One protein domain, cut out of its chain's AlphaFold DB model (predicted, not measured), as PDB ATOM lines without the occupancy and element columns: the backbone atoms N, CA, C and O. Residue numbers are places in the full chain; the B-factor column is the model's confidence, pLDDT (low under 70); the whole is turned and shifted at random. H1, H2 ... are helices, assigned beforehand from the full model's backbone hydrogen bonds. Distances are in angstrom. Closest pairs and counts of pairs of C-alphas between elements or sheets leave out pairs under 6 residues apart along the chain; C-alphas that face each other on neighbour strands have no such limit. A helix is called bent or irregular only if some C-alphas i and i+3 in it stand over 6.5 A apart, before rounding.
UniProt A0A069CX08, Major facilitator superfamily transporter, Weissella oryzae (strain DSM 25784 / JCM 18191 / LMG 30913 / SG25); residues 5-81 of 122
ATOM      1  N   ARG A   5     -54.617 -51.339 -15.257       49.47
ATOM      2  CA  ARG A   5     -53.455 -50.667 -15.861       49.47
ATOM      3  C   ARG A   5     -53.493 -49.132 -15.766       49.47
ATOM      4  O   ARG A   5     -52.440 -48.509 -15.744       49.47
ATOM      5  N   ARG A   6     -54.680 -48.509 -15.696       50.00
ATOM      6  CA  ARG A   6     -54.839 -47.035 -15.613       50.00
ATOM      7  C   ARG A   6     -54.873 -46.498 -14.182       50.00
ATOM      8  O   ARG A   6     -54.866 -45.285 -13.993       50.00
ATOM      9  N   VAL A   7     -54.940 -47.377 -13.182       50.94
ATOM     10  CA  VAL A   7     -55.039 -46.977 -11.771       50.94
ATOM     11  C   VAL A   7     -53.667 -46.590 -11.207       50.94
ATOM     12  O   VAL A   7     -53.578 -45.757 -10.312       50.94
ATOM     13  N   PHE A   8     -52.587 -47.111 -11.798       54.03
ATOM     14  CA  PHE A   8     -51.213 -46.869 -11.355       54.03
ATOM     15  C   PHE A   8     -50.549 -45.618 -11.964       54.03
ATOM     16  O   PHE A   8     -49.348 -45.430 -11.811       54.03
ATOM     17  N   THR A   9     -51.298 -44.756 -12.664       58.38
ATOM     18  CA  THR A   9     -50.724 -43.570 -13.334       58.38
ATOM     19  C   THR A   9     -50.674 -42.325 -12.450       58.38
ATOM     20  O   THR A   9     -49.973 -41.381 -12.788       58.38
ATOM     21  N   SER A  10     -51.453 -42.262 -11.365       59.78
ATOM     22  CA  SER A  10     -51.390 -41.138 -10.422       59.78
ATOM     23  C   SER A  10     -51.801 -41.546  -9.012       59.78
ATOM     24  O   SER A  10     -52.709 -42.363  -8.832       59.78
ATOM     25  N   SER A  11     -51.168 -40.939  -8.003       64.12
ATOM     26  CA  SER A  11     -51.477 -41.212  -6.593       64.12
ATOM     27  C   SER A  11     -52.938 -40.922  -6.251       64.12
ATOM     28  O   SER A  11     -53.563 -41.684  -5.519       64.12
ATOM     29  N   ALA A  12     -53.520 -39.878  -6.847       62.19
ATOM     30  CA  ALA A  12     -54.920 -39.515  -6.651       62.19
ATOM     31  C   ALA A  12     -55.884 -40.600  -7.165       62.19
ATOM     32  O   ALA A  12     -56.856 -40.931  -6.487       62.19
ATOM     33  N   LYS A  13     -55.605 -41.197  -8.335       62.69
ATOM     34  CA  LYS A  13     -56.412 -42.307  -8.874       62.69
ATOM     35  C   LYS A  13     -56.221 -43.590  -8.070       62.69
ATOM     36  O   LYS A  13     -57.192 -44.309  -7.860       62.69
ATOM     37  N   PHE A  14     -55.007 -43.846  -7.588       64.25
ATOM     38  CA  PHE A  14     -54.729 -44.986  -6.718       64.25
ATOM     39  C   PHE A  14     -55.495 -44.878  -5.391       64.25
ATOM     40  O   PHE A  14     -56.198 -45.814  -5.023       64.25
ATOM     41  N   LYS A  15     -55.458 -43.713  -4.732       66.69
ATOM     42  CA  LYS A  15     -56.188 -43.448  -3.480       66.69
ATOM     43  C   LYS A  15     -57.709 -43.548  -3.650       66.69
ATOM     44  O   LYS A  15     -58.392 -44.069  -2.779       66.69
ATOM     45  N   HIS A  16     -58.246 -43.116  -4.792       67.69
ATOM     46  CA  HIS A  16     -59.677 -43.252  -5.089       67.69
ATOM     47  C   HIS A  16     -60.126 -44.719  -5.238       67.69
ATOM     48  O   HIS A  16     -61.266 -45.045  -4.927       67.69
ATOM     49  N   VAL A  17     -59.266 -45.605  -5.753       65.38
ATOM     50  CA  VAL A  17     -59.624 -47.015  -6.009       65.38
ATOM     51  C   VAL A  17     -59.284 -47.926  -4.829       65.38
ATOM     52  O   VAL A  17     -60.045 -48.843  -4.539       65.38
ATOM     53  N   TYR A  18     -58.166 -47.676  -4.149       63.06
ATOM     54  CA  TYR A  18     -57.639 -48.533  -3.082       63.06
ATOM     55  C   TYR A  18     -57.783 -47.923  -1.675       63.06
ATOM     56  O   TYR A  18     -57.375 -48.536  -0.691       63.06
ATOM     57  N   GLY A  19     -58.379 -46.735  -1.544       66.12
ATOM     58  CA  GLY A  19     -58.575 -46.072  -0.256       66.12
ATOM     59  C   GLY A  19     -57.246 -45.700   0.406       66.12
ATOM     60  O   GLY A  19     -56.375 -45.103  -0.223       66.12
ATOM     61  N   ASN A  20     -57.080 -46.071   1.677       62.72
ATOM     62  CA  ASN A  20     -55.889 -45.761   2.482       62.72
ATOM     63  C   ASN A  20     -54.723 -46.747   2.275       62.72
ATOM     64  O   ASN A  20     -53.811 -46.804   3.098       62.72
ATOM     65  N   PHE A  21     -54.743 -47.551   1.211       62.25
ATOM     66  CA  PHE A  21     -53.644 -48.468   0.922       62.25
ATOM     67  C   PHE A  21     -52.365 -47.703   0.563       62.25
ATOM     68  O   PHE A  21     -52.406 -46.718  -0.181       62.25
ATOM     69  N   TYR A  22     -51.216 -48.186   1.042       60.19
ATOM     70  CA  TYR A  22     -49.915 -47.611   0.701       60.19
ATOM     71  C   TYR A  22     -49.691 -47.676  -0.815       60.19
ATOM     72  O   TYR A  22     -49.554 -48.757  -1.391       60.19
ATOM     73  N   SER A  23     -49.650 -46.514  -1.475       63.06
ATOM     74  CA  SER A  23     -49.329 -46.450  -2.899       63.06
ATOM     75  C   SER A  23     -47.839 -46.739  -3.112       63.06
ATOM     76  O   SER A  23     -47.020 -46.116  -2.425       63.06
ATOM     77  N   PRO A  24     -47.462 -47.591  -4.083       66.75
ATOM     78  CA  PRO A  24     -46.071 -47.771  -4.482       66.75
ATOM     79  C   PRO A  24     -45.358 -46.437  -4.735       66.75
ATOM     80  O   PRO A  24     -45.958 -45.497  -5.267       66.75
ATOM     81  N   PHE A  25     -44.073 -46.351  -4.377       63.44
ATOM     82  CA  PHE A  25     -43.330 -45.083  -4.394       63.44
ATOM     83  C   PHE A  25     -43.330 -44.409  -5.779       63.44
ATOM     84  O   PHE A  25     -43.451 -43.189  -5.857       63.44
ATOM     85  N   TRP A  26     -43.279 -45.196  -6.861       61.59
ATOM     86  CA  TRP A  26     -43.263 -44.710  -8.246       61.59
ATOM     87  C   TRP A  26     -44.592 -44.088  -8.704       61.59
ATOM     88  O   TRP A  26     -44.639 -43.411  -9.726       61.59
ATOM     89  N   ILE A  27     -45.679 -44.303  -7.960       64.38
ATOM     90  CA  ILE A  27     -47.025 -43.762  -8.240       64.38
ATOM     91  C   ILE A  27     -47.262 -42.483  -7.444       64.38
ATOM     92  O   ILE A  27     -48.111 -41.656  -7.792       64.38
ATOM     93  N   ASN A  28     -46.497 -42.304  -6.367       69.69
ATOM     94  CA  ASN A  28     -46.550 -41.117  -5.549       69.69
ATOM     95  C   ASN A  28     -45.841 -39.963  -6.273       69.69
ATOM     96  O   ASN A  28     -44.647 -39.721  -6.099       69.69
ATOM     97  N   THR A  29     -46.609 -39.240  -7.091       67.44
ATOM     98  CA  THR A  29     -46.125 -38.100  -7.882       67.44
ATOM     99  C   THR A  29     -45.478 -37.020  -7.020       67.44
ATOM    100  O   THR A  29     -44.544 -36.374  -7.482       67.44
ATOM    101  N   ARG A  30     -45.889 -36.854  -5.754       69.31
ATOM    102  CA  ARG A  30     -45.228 -35.946  -4.804       69.31
ATOM    103  C   ARG A  30     -43.811 -36.411  -4.493       69.31
ATOM    104  O   ARG A  30     -42.885 -35.641  -4.716       69.31
ATOM    105  N   LYS A  31     -43.632 -37.660  -4.048       71.00
ATOM    106  CA  LYS A  31     -42.296 -38.208  -3.748       71.00
ATOM    107  C   LYS A  31     -41.394 -38.176  -4.978       71.00
ATOM    108  O   LYS A  31     -40.271 -37.697  -4.892       71.00
ATOM    109  N   MET A  32     -41.912 -38.592  -6.134       74.38
ATOM    110  CA  MET A  32     -41.174 -38.533  -7.401       74.38
ATOM    111  C   MET A  32     -40.766 -37.104  -7.771       74.38
ATOM    112  O   MET A  32     -39.639 -36.890  -8.206       74.38
ATOM    113  N   THR A  33     -41.647 -36.117  -7.571       71.50
ATOM    114  CA  THR A  33     -41.314 -34.727  -7.906       71.50
ATOM    115  C   THR A  33     -40.322 -34.120  -6.923       71.50
ATOM    116  O   THR A  33     -39.400 -33.443  -7.360       71.50
ATOM    117  N   ILE A  34     -40.461 -34.383  -5.620       78.38
ATOM    118  CA  ILE A  34     -39.495 -33.927  -4.611       78.38
ATOM    119  C   ILE A  34     -38.114 -34.502  -4.931       78.38
ATOM    120  O   ILE A  34     -37.168 -33.737  -5.073       78.38
ATOM    121  N   LEU A  35     -38.012 -35.817  -5.153       78.88
ATOM    122  CA  LEU A  35     -36.746 -36.464  -5.511       78.88
ATOM    123  C   LEU A  35     -36.169 -35.905  -6.821       78.88
ATOM    124  O   LEU A  35     -34.972 -35.641  -6.894       78.88
ATOM    125  N   GLY A  36     -37.009 -35.677  -7.835       81.69
ATOM    126  CA  GLY A  36     -36.580 -35.098  -9.107       81.69
ATOM    127  C   GLY A  36     -36.061 -33.663  -8.973       81.69
ATOM    128  O   GLY A  36     -35.009 -33.341  -9.520       81.69
ATOM    129  N   VAL A  37     -36.757 -32.805  -8.218       79.94
ATOM    130  CA  VAL A  37     -36.326 -31.421  -7.959       79.94
ATOM    131  C   VAL A  37     -35.033 -31.401  -7.147       79.94
ATOM    132  O   VAL A  37     -34.108 -30.678  -7.516       79.94
ATOM    133  N   THR A  38     -34.937 -32.215  -6.093       81.94
ATOM    134  CA  THR A  38     -33.716 -32.368  -5.294       81.94
ATOM    135  C   THR A  38     -32.537 -32.772  -6.174       81.94
ATOM    136  O   THR A  38     -31.507 -32.110  -6.142       81.94
ATOM    137  N   PHE A  39     -32.712 -33.775  -7.036       82.44
ATOM    138  CA  PHE A  39     -31.650 -34.246  -7.924       82.44
ATOM    139  C   PHE A  39     -31.156 -33.159  -8.892       82.44
ATOM    140  O   PHE A  39     -29.953 -33.006  -9.097       82.44
ATOM    141  N   VAL A  40     -32.065 -32.360  -9.464       86.12
ATOM    142  CA  VAL A  40     -31.694 -31.230 -10.336       86.12
ATOM    143  C   VAL A  40     -30.920 -30.159  -9.563       86.12
ATOM    144  O   VAL A  40     -29.926 -29.638 -10.070       86.12
ATOM    145  N   ILE A  41     -31.348 -29.837  -8.339       84.38
ATOM    146  CA  ILE A  41     -30.641 -28.886  -7.468       84.38
ATOM    147  C   ILE A  41     -29.244 -29.412  -7.130       84.38
ATOM    148  O   ILE A  41     -28.276 -28.659  -7.231       84.38
ATOM    149  N   ASP A  42     -29.115 -30.693  -6.797       83.56
ATOM    150  CA  ASP A  42     -27.825 -31.298  -6.471       83.56
ATOM    151  C   ASP A  42     -26.869 -31.252  -7.661       83.56
ATOM    152  O   ASP A  42     -25.715 -30.866  -7.493       83.56
ATOM    153  N   ILE A  43     -27.343 -31.541  -8.879       85.00
ATOM    154  CA  ILE A  43     -26.537 -31.381 -10.099       85.00
ATOM    155  C   ILE A  43     -26.040 -29.939 -10.239       85.00
ATOM    156  O   ILE A  43     -24.857 -29.724 -10.509       85.00
ATOM    157  N   LEU A  44     -26.910 -28.945 -10.039       88.06
ATOM    158  CA  LEU A  44     -26.515 -27.536 -10.116       88.06
ATOM    159  C   LEU A  44     -25.442 -27.191  -9.077       88.06
ATOM    160  O   LEU A  44     -24.463 -26.531  -9.417       88.06
ATOM    161  N   ILE A  45     -25.582 -27.668  -7.840       84.81
ATOM    162  CA  ILE A  45     -24.587 -27.465  -6.775       84.81
ATOM    163  C   ILE A  45     -23.262 -28.140  -7.150       84.81
ATOM    164  O   ILE A  45     -22.203 -27.522  -7.046       84.81
ATOM    165  N   ILE A  46     -23.307 -29.378  -7.644       85.00
ATOM    166  CA  ILE A  46     -22.118 -30.127  -8.069       85.00
ATOM    167  C   ILE A  46     -21.364 -29.385  -9.172       85.00
ATOM    168  O   ILE A  46     -20.133 -29.317  -9.124       85.00
ATOM    169  N   LEU A  47     -22.088 -28.815 -10.137       84.56
ATOM    170  CA  LEU A  47     -21.507 -28.031 -11.222       84.56
ATOM    171  C   LEU A  47     -20.920 -26.707 -10.718       84.56
ATOM    172  O   LEU A  47     -19.763 -26.415 -11.013       84.56
ATOM    173  N   LEU A  48     -21.674 -25.935  -9.928       88.12
ATOM    174  CA  LEU A  48     -21.240 -24.628  -9.417       88.12
ATOM    175  C   LEU A  48     -19.978 -24.736  -8.555       88.12
ATOM    176  O   LEU A  48     -19.025 -23.978  -8.737       88.12
ATOM    177  N   PHE A  49     -19.944 -25.709  -7.649       85.69
ATOM    178  CA  PHE A  49     -18.823 -25.906  -6.729       85.69
ATOM    179  C   PHE A  49     -17.733 -26.824  -7.281       85.69
ATOM    180  O   PHE A  49     -16.805 -27.169  -6.554       85.69
ATOM    181  N   HIS A  50     -17.833 -27.224  -8.553       79.88
ATOM    182  CA  HIS A  50     -16.873 -28.114  -9.205       79.88
ATOM    183  C   HIS A  50     -16.619 -29.402  -8.400       79.88
ATOM    184  O   HIS A  50     -15.536 -29.978  -8.422       79.88
ATOM    185  N   LEU A  51     -17.637 -29.905  -7.693       78.44
ATOM    186  CA  LEU A  51     -17.501 -31.076  -6.813       78.44
ATOM    187  C   LEU A  51     -17.195 -32.362  -7.597       78.44
ATOM    188  O   LEU A  51     -16.793 -33.367  -7.008       78.44
ATOM    189  N   TYR A  52     -17.351 -32.319  -8.922       75.00
ATOM    190  CA  TYR A  52     -16.962 -33.375  -9.851       75.00
ATOM    191  C   TYR A  52     -15.439 -33.533 -10.002       75.00
ATOM    192  O   TYR A  52     -14.993 -34.596 -10.425       75.00
ATOM    193  N   THR A  53     -14.626 -32.529  -9.644       73.75
ATOM    194  CA  THR A  53     -13.154 -32.619  -9.721       73.75
ATOM    195  C   THR A  53     -12.507 -33.193  -8.457       73.75
ATOM    196  O   THR A  53     -11.283 -33.313  -8.389       73.75
ATOM    197  N   SER A  54     -13.298 -33.523  -7.431       69.00
ATOM    198  CA  SER A  54     -12.773 -34.063  -6.174       69.00
ATOM    199  C   SER A  54     -12.169 -35.459  -6.365       69.00
ATOM    200  O   SER A  54     -12.789 -36.331  -6.967       69.00
ATOM    201  N   LYS A  55     -10.967 -35.687  -5.811       67.62
ATOM    202  CA  LYS A  55     -10.258 -36.984  -5.861       67.62
ATOM    203  C   LYS A  55     -10.765 -38.009  -4.841       67.62
ATOM    204  O   LYS A  55     -10.539 -39.203  -5.007       67.62
ATOM    205  N   THR A  56     -11.417 -37.559  -3.774       65.06
ATOM    206  CA  THR A  56     -12.108 -38.423  -2.811       65.06
ATOM    207  C   THR A  56     -13.481 -38.811  -3.345       65.06
ATOM    208  O   THR A  56     -14.066 -38.045  -4.111       65.06
ATOM    209  N   LEU A  57     -13.964 -39.995  -2.931       61.88
ATOM    210  CA  LEU A  57     -15.282 -40.578  -3.232       61.88
ATOM    211  C   LEU A  57     -16.294 -39.467  -3.517       61.88
ATOM    212  O   LEU A  57     -16.604 -38.688  -2.616       61.88
ATOM    213  N   SER A  58     -16.657 -39.316  -4.799       69.12
ATOM    214  CA  SER A  58     -17.047 -38.023  -5.372       69.12
ATOM    215  C   SER A  58     -18.047 -37.312  -4.471       69.12
ATOM    216  O   SER A  58     -19.169 -37.787  -4.287       69.12
ATOM    217  N   VAL A  59     -17.624 -36.190  -3.893       73.00
ATOM    218  CA  VAL A  59     -18.404 -35.414  -2.919       73.00
ATOM    219  C   VAL A  59     -19.803 -35.106  -3.458       73.00
ATOM    220  O   VAL A  59     -20.763 -35.097  -2.697       73.00
ATOM    221  N   GLY A  60     -19.947 -34.969  -4.781       72.19
ATOM    222  CA  GLY A  60     -21.244 -34.856  -5.443       72.19
ATOM    223  C   GLY A  60     -22.167 -36.069  -5.276       72.19
ATOM    224  O   GLY A  60     -23.345 -35.890  -4.988       72.19
ATOM    225  N   ILE A  61     -21.664 -37.302  -5.378       75.81
ATOM    226  CA  ILE A  61     -22.470 -38.507  -5.112       75.81
ATOM    227  C   ILE A  61     -22.900 -38.544  -3.644       75.81
ATOM    228  O   ILE A  61     -24.067 -38.806  -3.365       75.81
ATOM    229  N   VAL A  62     -21.996 -38.238  -2.708       81.81
ATOM    230  CA  VAL A  62     -22.329 -38.212  -1.273       81.81
ATOM    231  C   VAL A  62     -23.392 -37.152  -0.985       81.81
ATOM    232  O   VAL A  62     -24.380 -37.456  -0.320       81.81
ATOM    233  N   LEU A  63     -23.231 -35.947  -1.542       81.25
ATOM    234  CA  LEU A  63     -24.211 -34.864  -1.461       81.25
ATOM    235  C   LEU A  63     -25.581 -35.341  -1.953       81.25
ATOM    236  O   LEU A  63     -26.550 -35.225  -1.214       81.25
ATOM    237  N   THR A  64     -25.626 -35.941  -3.146       79.38
ATOM    238  CA  THR A  64     -26.868 -36.395  -3.792       79.38
ATOM    239  C   THR A  64     -27.562 -37.502  -2.995       79.38
ATOM    240  O   THR A  64     -28.780 -37.522  -2.852       79.38
ATOM    241  N   VAL A  65     -26.810 -38.458  -2.441       80.94
ATOM    242  CA  VAL A  65     -27.403 -39.530  -1.625       80.94
ATOM    243  C   VAL A  65     -27.955 -38.962  -0.316       80.94
ATOM    244  O   VAL A  65     -29.066 -39.313   0.094       80.94
ATOM    245  N   PHE A  66     -27.210 -38.065   0.331       81.81
ATOM    246  CA  PHE A  66     -27.596 -37.496   1.619       81.81
ATOM    247  C   PHE A  66     -28.789 -36.540   1.499       81.81
ATOM    248  O   PHE A  66     -29.699 -36.581   2.327       81.81
ATOM    249  N   SER A  67     -28.832 -35.724   0.446       76.38
ATOM    250  CA  SER A  67     -29.942 -34.819   0.137       76.38
ATOM    251  C   SER A  67     -31.222 -35.586  -0.207       76.38
ATOM    252  O   SER A  67     -32.297 -35.225   0.278       76.38
ATOM    253  N   LEU A  68     -31.138 -36.666  -0.992       77.38
ATOM    254  CA  LEU A  68     -32.293 -37.497  -1.340       77.38
ATOM    255  C   LEU A  68     -32.846 -38.214  -0.106       77.38
ATOM    256  O   LEU A  68     -34.056 -38.185   0.129       77.38
ATOM    257  N   TYR A  69     -31.972 -38.808   0.711       75.75
ATOM    258  CA  TYR A  69     -32.383 -39.466   1.952       75.75
ATOM    259  C   TYR A  69     -32.975 -38.471   2.960       75.75
ATOM    260  O   TYR A  69     -34.040 -38.721   3.530       75.75
ATOM    261  N   GLY A  70     -32.327 -37.316   3.136       74.69
ATOM    262  CA  GLY A  70     -32.794 -36.247   4.015       74.69
ATOM    263  C   GLY A  70     -34.162 -35.712   3.594       74.69
ATOM    264  O   GLY A  70     -35.058 -35.618   4.427       74.69
ATOM    265  N   ASN A  71     -34.365 -35.444   2.302       77.12
ATOM    266  CA  ASN A  71     -35.659 -34.990   1.788       77.12
ATOM    267  C   ASN A  71     -36.742 -36.062   1.910       77.12
ATOM    268  O   ASN A  71     -37.869 -35.738   2.272       77.12
ATOM    269  N   TYR A  72     -36.414 -37.335   1.675       70.50
ATOM    270  CA  TYR A  72     -37.355 -38.435   1.889       70.50
ATOM    271  C   TYR A  72     -37.809 -38.518   3.354       70.50
ATOM    272  O   TYR A  72     -39.002 -38.658   3.631       70.50
ATOM    273  N   LYS A  73     -36.871 -38.388   4.301       73.31
ATOM    274  CA  LYS A  73     -37.164 -38.411   5.740       73.31
ATOM    275  C   LYS A  73     -37.887 -37.158   6.225       73.31
ATOM    276  O   LYS A  73     -38.779 -37.271   7.059       73.31
ATOM    277  N   LEU A  74     -37.550 -35.986   5.694       73.12
ATOM    278  CA  LEU A  74     -38.267 -34.742   5.977       73.12
ATOM    279  C   LEU A  74     -39.702 -34.788   5.449       73.12
ATOM    280  O   LEU A  74     -40.610 -34.356   6.151       73.12
ATOM    281  N   ASP A  75     -39.918 -35.343   4.255       70.31
ATOM    282  CA  ASP A  75     -41.256 -35.539   3.684       70.31
ATOM    283  C   ASP A  75     -42.111 -36.474   4.556       70.31
ATOM    284  O   ASP A  75     -43.288 -36.196   4.789       70.31
ATOM    285  N   GLU A  76     -41.499 -37.538   5.091       69.81
ATOM    286  CA  GLU A  76     -42.120 -38.476   6.038       69.81
ATOM    287  C   GLU A  76     -42.433 -37.817   7.394       69.81
ATOM    288  O   GLU A  76     -43.526 -37.998   7.929       69.81
ATOM    289  N   LEU A  77     -41.513 -37.008   7.933       70.94
ATOM    290  CA  LEU A  77     -41.680 -36.323   9.221       70.94
ATOM    291  C   LEU A  77     -42.735 -35.208   9.157       70.94
ATOM    292  O   LEU A  77     -43.509 -35.024  10.095       70.94
ATOM    293  N   LEU A  78     -42.760 -34.443   8.063       64.56
ATOM    294  CA  LEU A  78     -43.599 -33.250   7.956       64.56
ATOM    295  C   LEU A  78     -45.077 -33.568   7.746       64.56
ATOM    296  O   LEU A  78     -45.885 -32.668   7.960       64.56
ATOM    297  N   ASN A  79     -45.430 -34.798   7.339       60.22
ATOM    298  CA  ASN A  79     -46.799 -35.340   7.241       60.22
ATOM    299  C   ASN A  79     -47.860 -34.361   6.685       60.22
ATOM    300  O   ASN A  79     -49.054 -34.454   6.974       60.22
ATOM    301  N   TYR A  80     -47.427 -33.377   5.892       53.66
ATOM    302  CA  TYR A  80     -48.258 -32.239   5.543       53.66
ATOM    303  C   TYR A  80     -49.089 -32.655   4.345       53.66
ATOM    304  O   TYR A  80     -48.551 -32.751   3.246       53.66
ATOM    305  N   ASN A  81     -50.355 -32.978   4.619       52.81
ATOM    306  CA  ASN A  81     -51.476 -33.265   3.725       52.81
ATOM    307  C   ASN A  81     -51.144 -34.014   2.419       52.81
ATOM    308  O   ASN A  81     -50.424 -33.531   1.548       52.81
TER     309      ASN A  81
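AT A GLANCE: This is residues 5 to 81 of the 122 residues of the protein "Major facilitator superfamily transporter" of Weissella oryzae (strain DSM 25784 / JCM 18191 / LMG 30913 / SG25) (UniProt A0A069CX08). A long helical hairpin, H3 and H4, opens as a narrow V, and beyond the beginning of H3 sits a small head made of the two short helices H1 and H2 and the loop after them. H1 and H2 meet at a corner, while H3 and H4 fold back on each other round the loop of residues 49 to 58, at the end of the model away from the head. The printed part has 77 residues with four named helices in the order H1, H2, H3, H4 and no named strand; the class is all helix. The whole is loose, with a radius of gyration of the C-alphas of 16.1 A, and elongated, spanning 50 by 27 by 18 A.

HOW THE PARTS SIT: Start at the first printed residue with H1, residues 5 to 9, and go on to H2, residues 11 to 18. They touch only at the corner by their tight link; look at Val 7 and Phe 14, whose C-alphas are the closest, 5.4 A apart. Next comes H3, residues 29 to 48, which is close to H2 but not clearly touching it: the closest C-alphas, of Ser 11 and Thr 29, are 6.3 A apart. H2 and H3 run opposite ways at a shallow tilt of 27 degrees. Last comes H4, residues 59 to 78, which touches H3 with 17 pairs of C-alphas within 8 A, the closest being those of Ile 46 and Gly 60 at 5.5 A. H3 and H4 are a helical hairpin, running opposite ways at a shallow tilt of 32 degrees. H1 is apart from H3 and H4, and H2 is apart from H4. In H2, H3 and H4 every O i to N i+4 pair is within hydrogen-bond range; in H1 it is 0 of 1, and of its O i to N i+3 pairs 0 of 2.

IN THESE COORDINATES: Find C-alpha 5 at (-53.455, -50.667, -15.861), where H1 begins; it ends at residue 9. H1 is neither bent nor irregular, but only just: C-alphas 5 and 8 are 6.3 A apart. H2 then measures 10.2 A from C-alpha 11 to C-alpha 18. Find C-alpha 29 at (-46.125, -38.100, -7.882); from there H3 runs 28.3 A to C-alpha 48. H4 runs 27.5 A from C-alpha 59 to C-alpha 78 at (-43.599, -33.250, 7.956).

THE WHOLE: The two C-alphas farthest apart are those of Val 17 and Lys 55, at 50.4 A. The printed part runs from residue 5 to 81 with no cut. The links from H2 to H3 and from H3 to H4 are short, with 10 residues each. Mean pLDDT of the printed part is 71.1; look for values under 70 at residues 5 to 30, 54 to 58, 76 and 78 to 81.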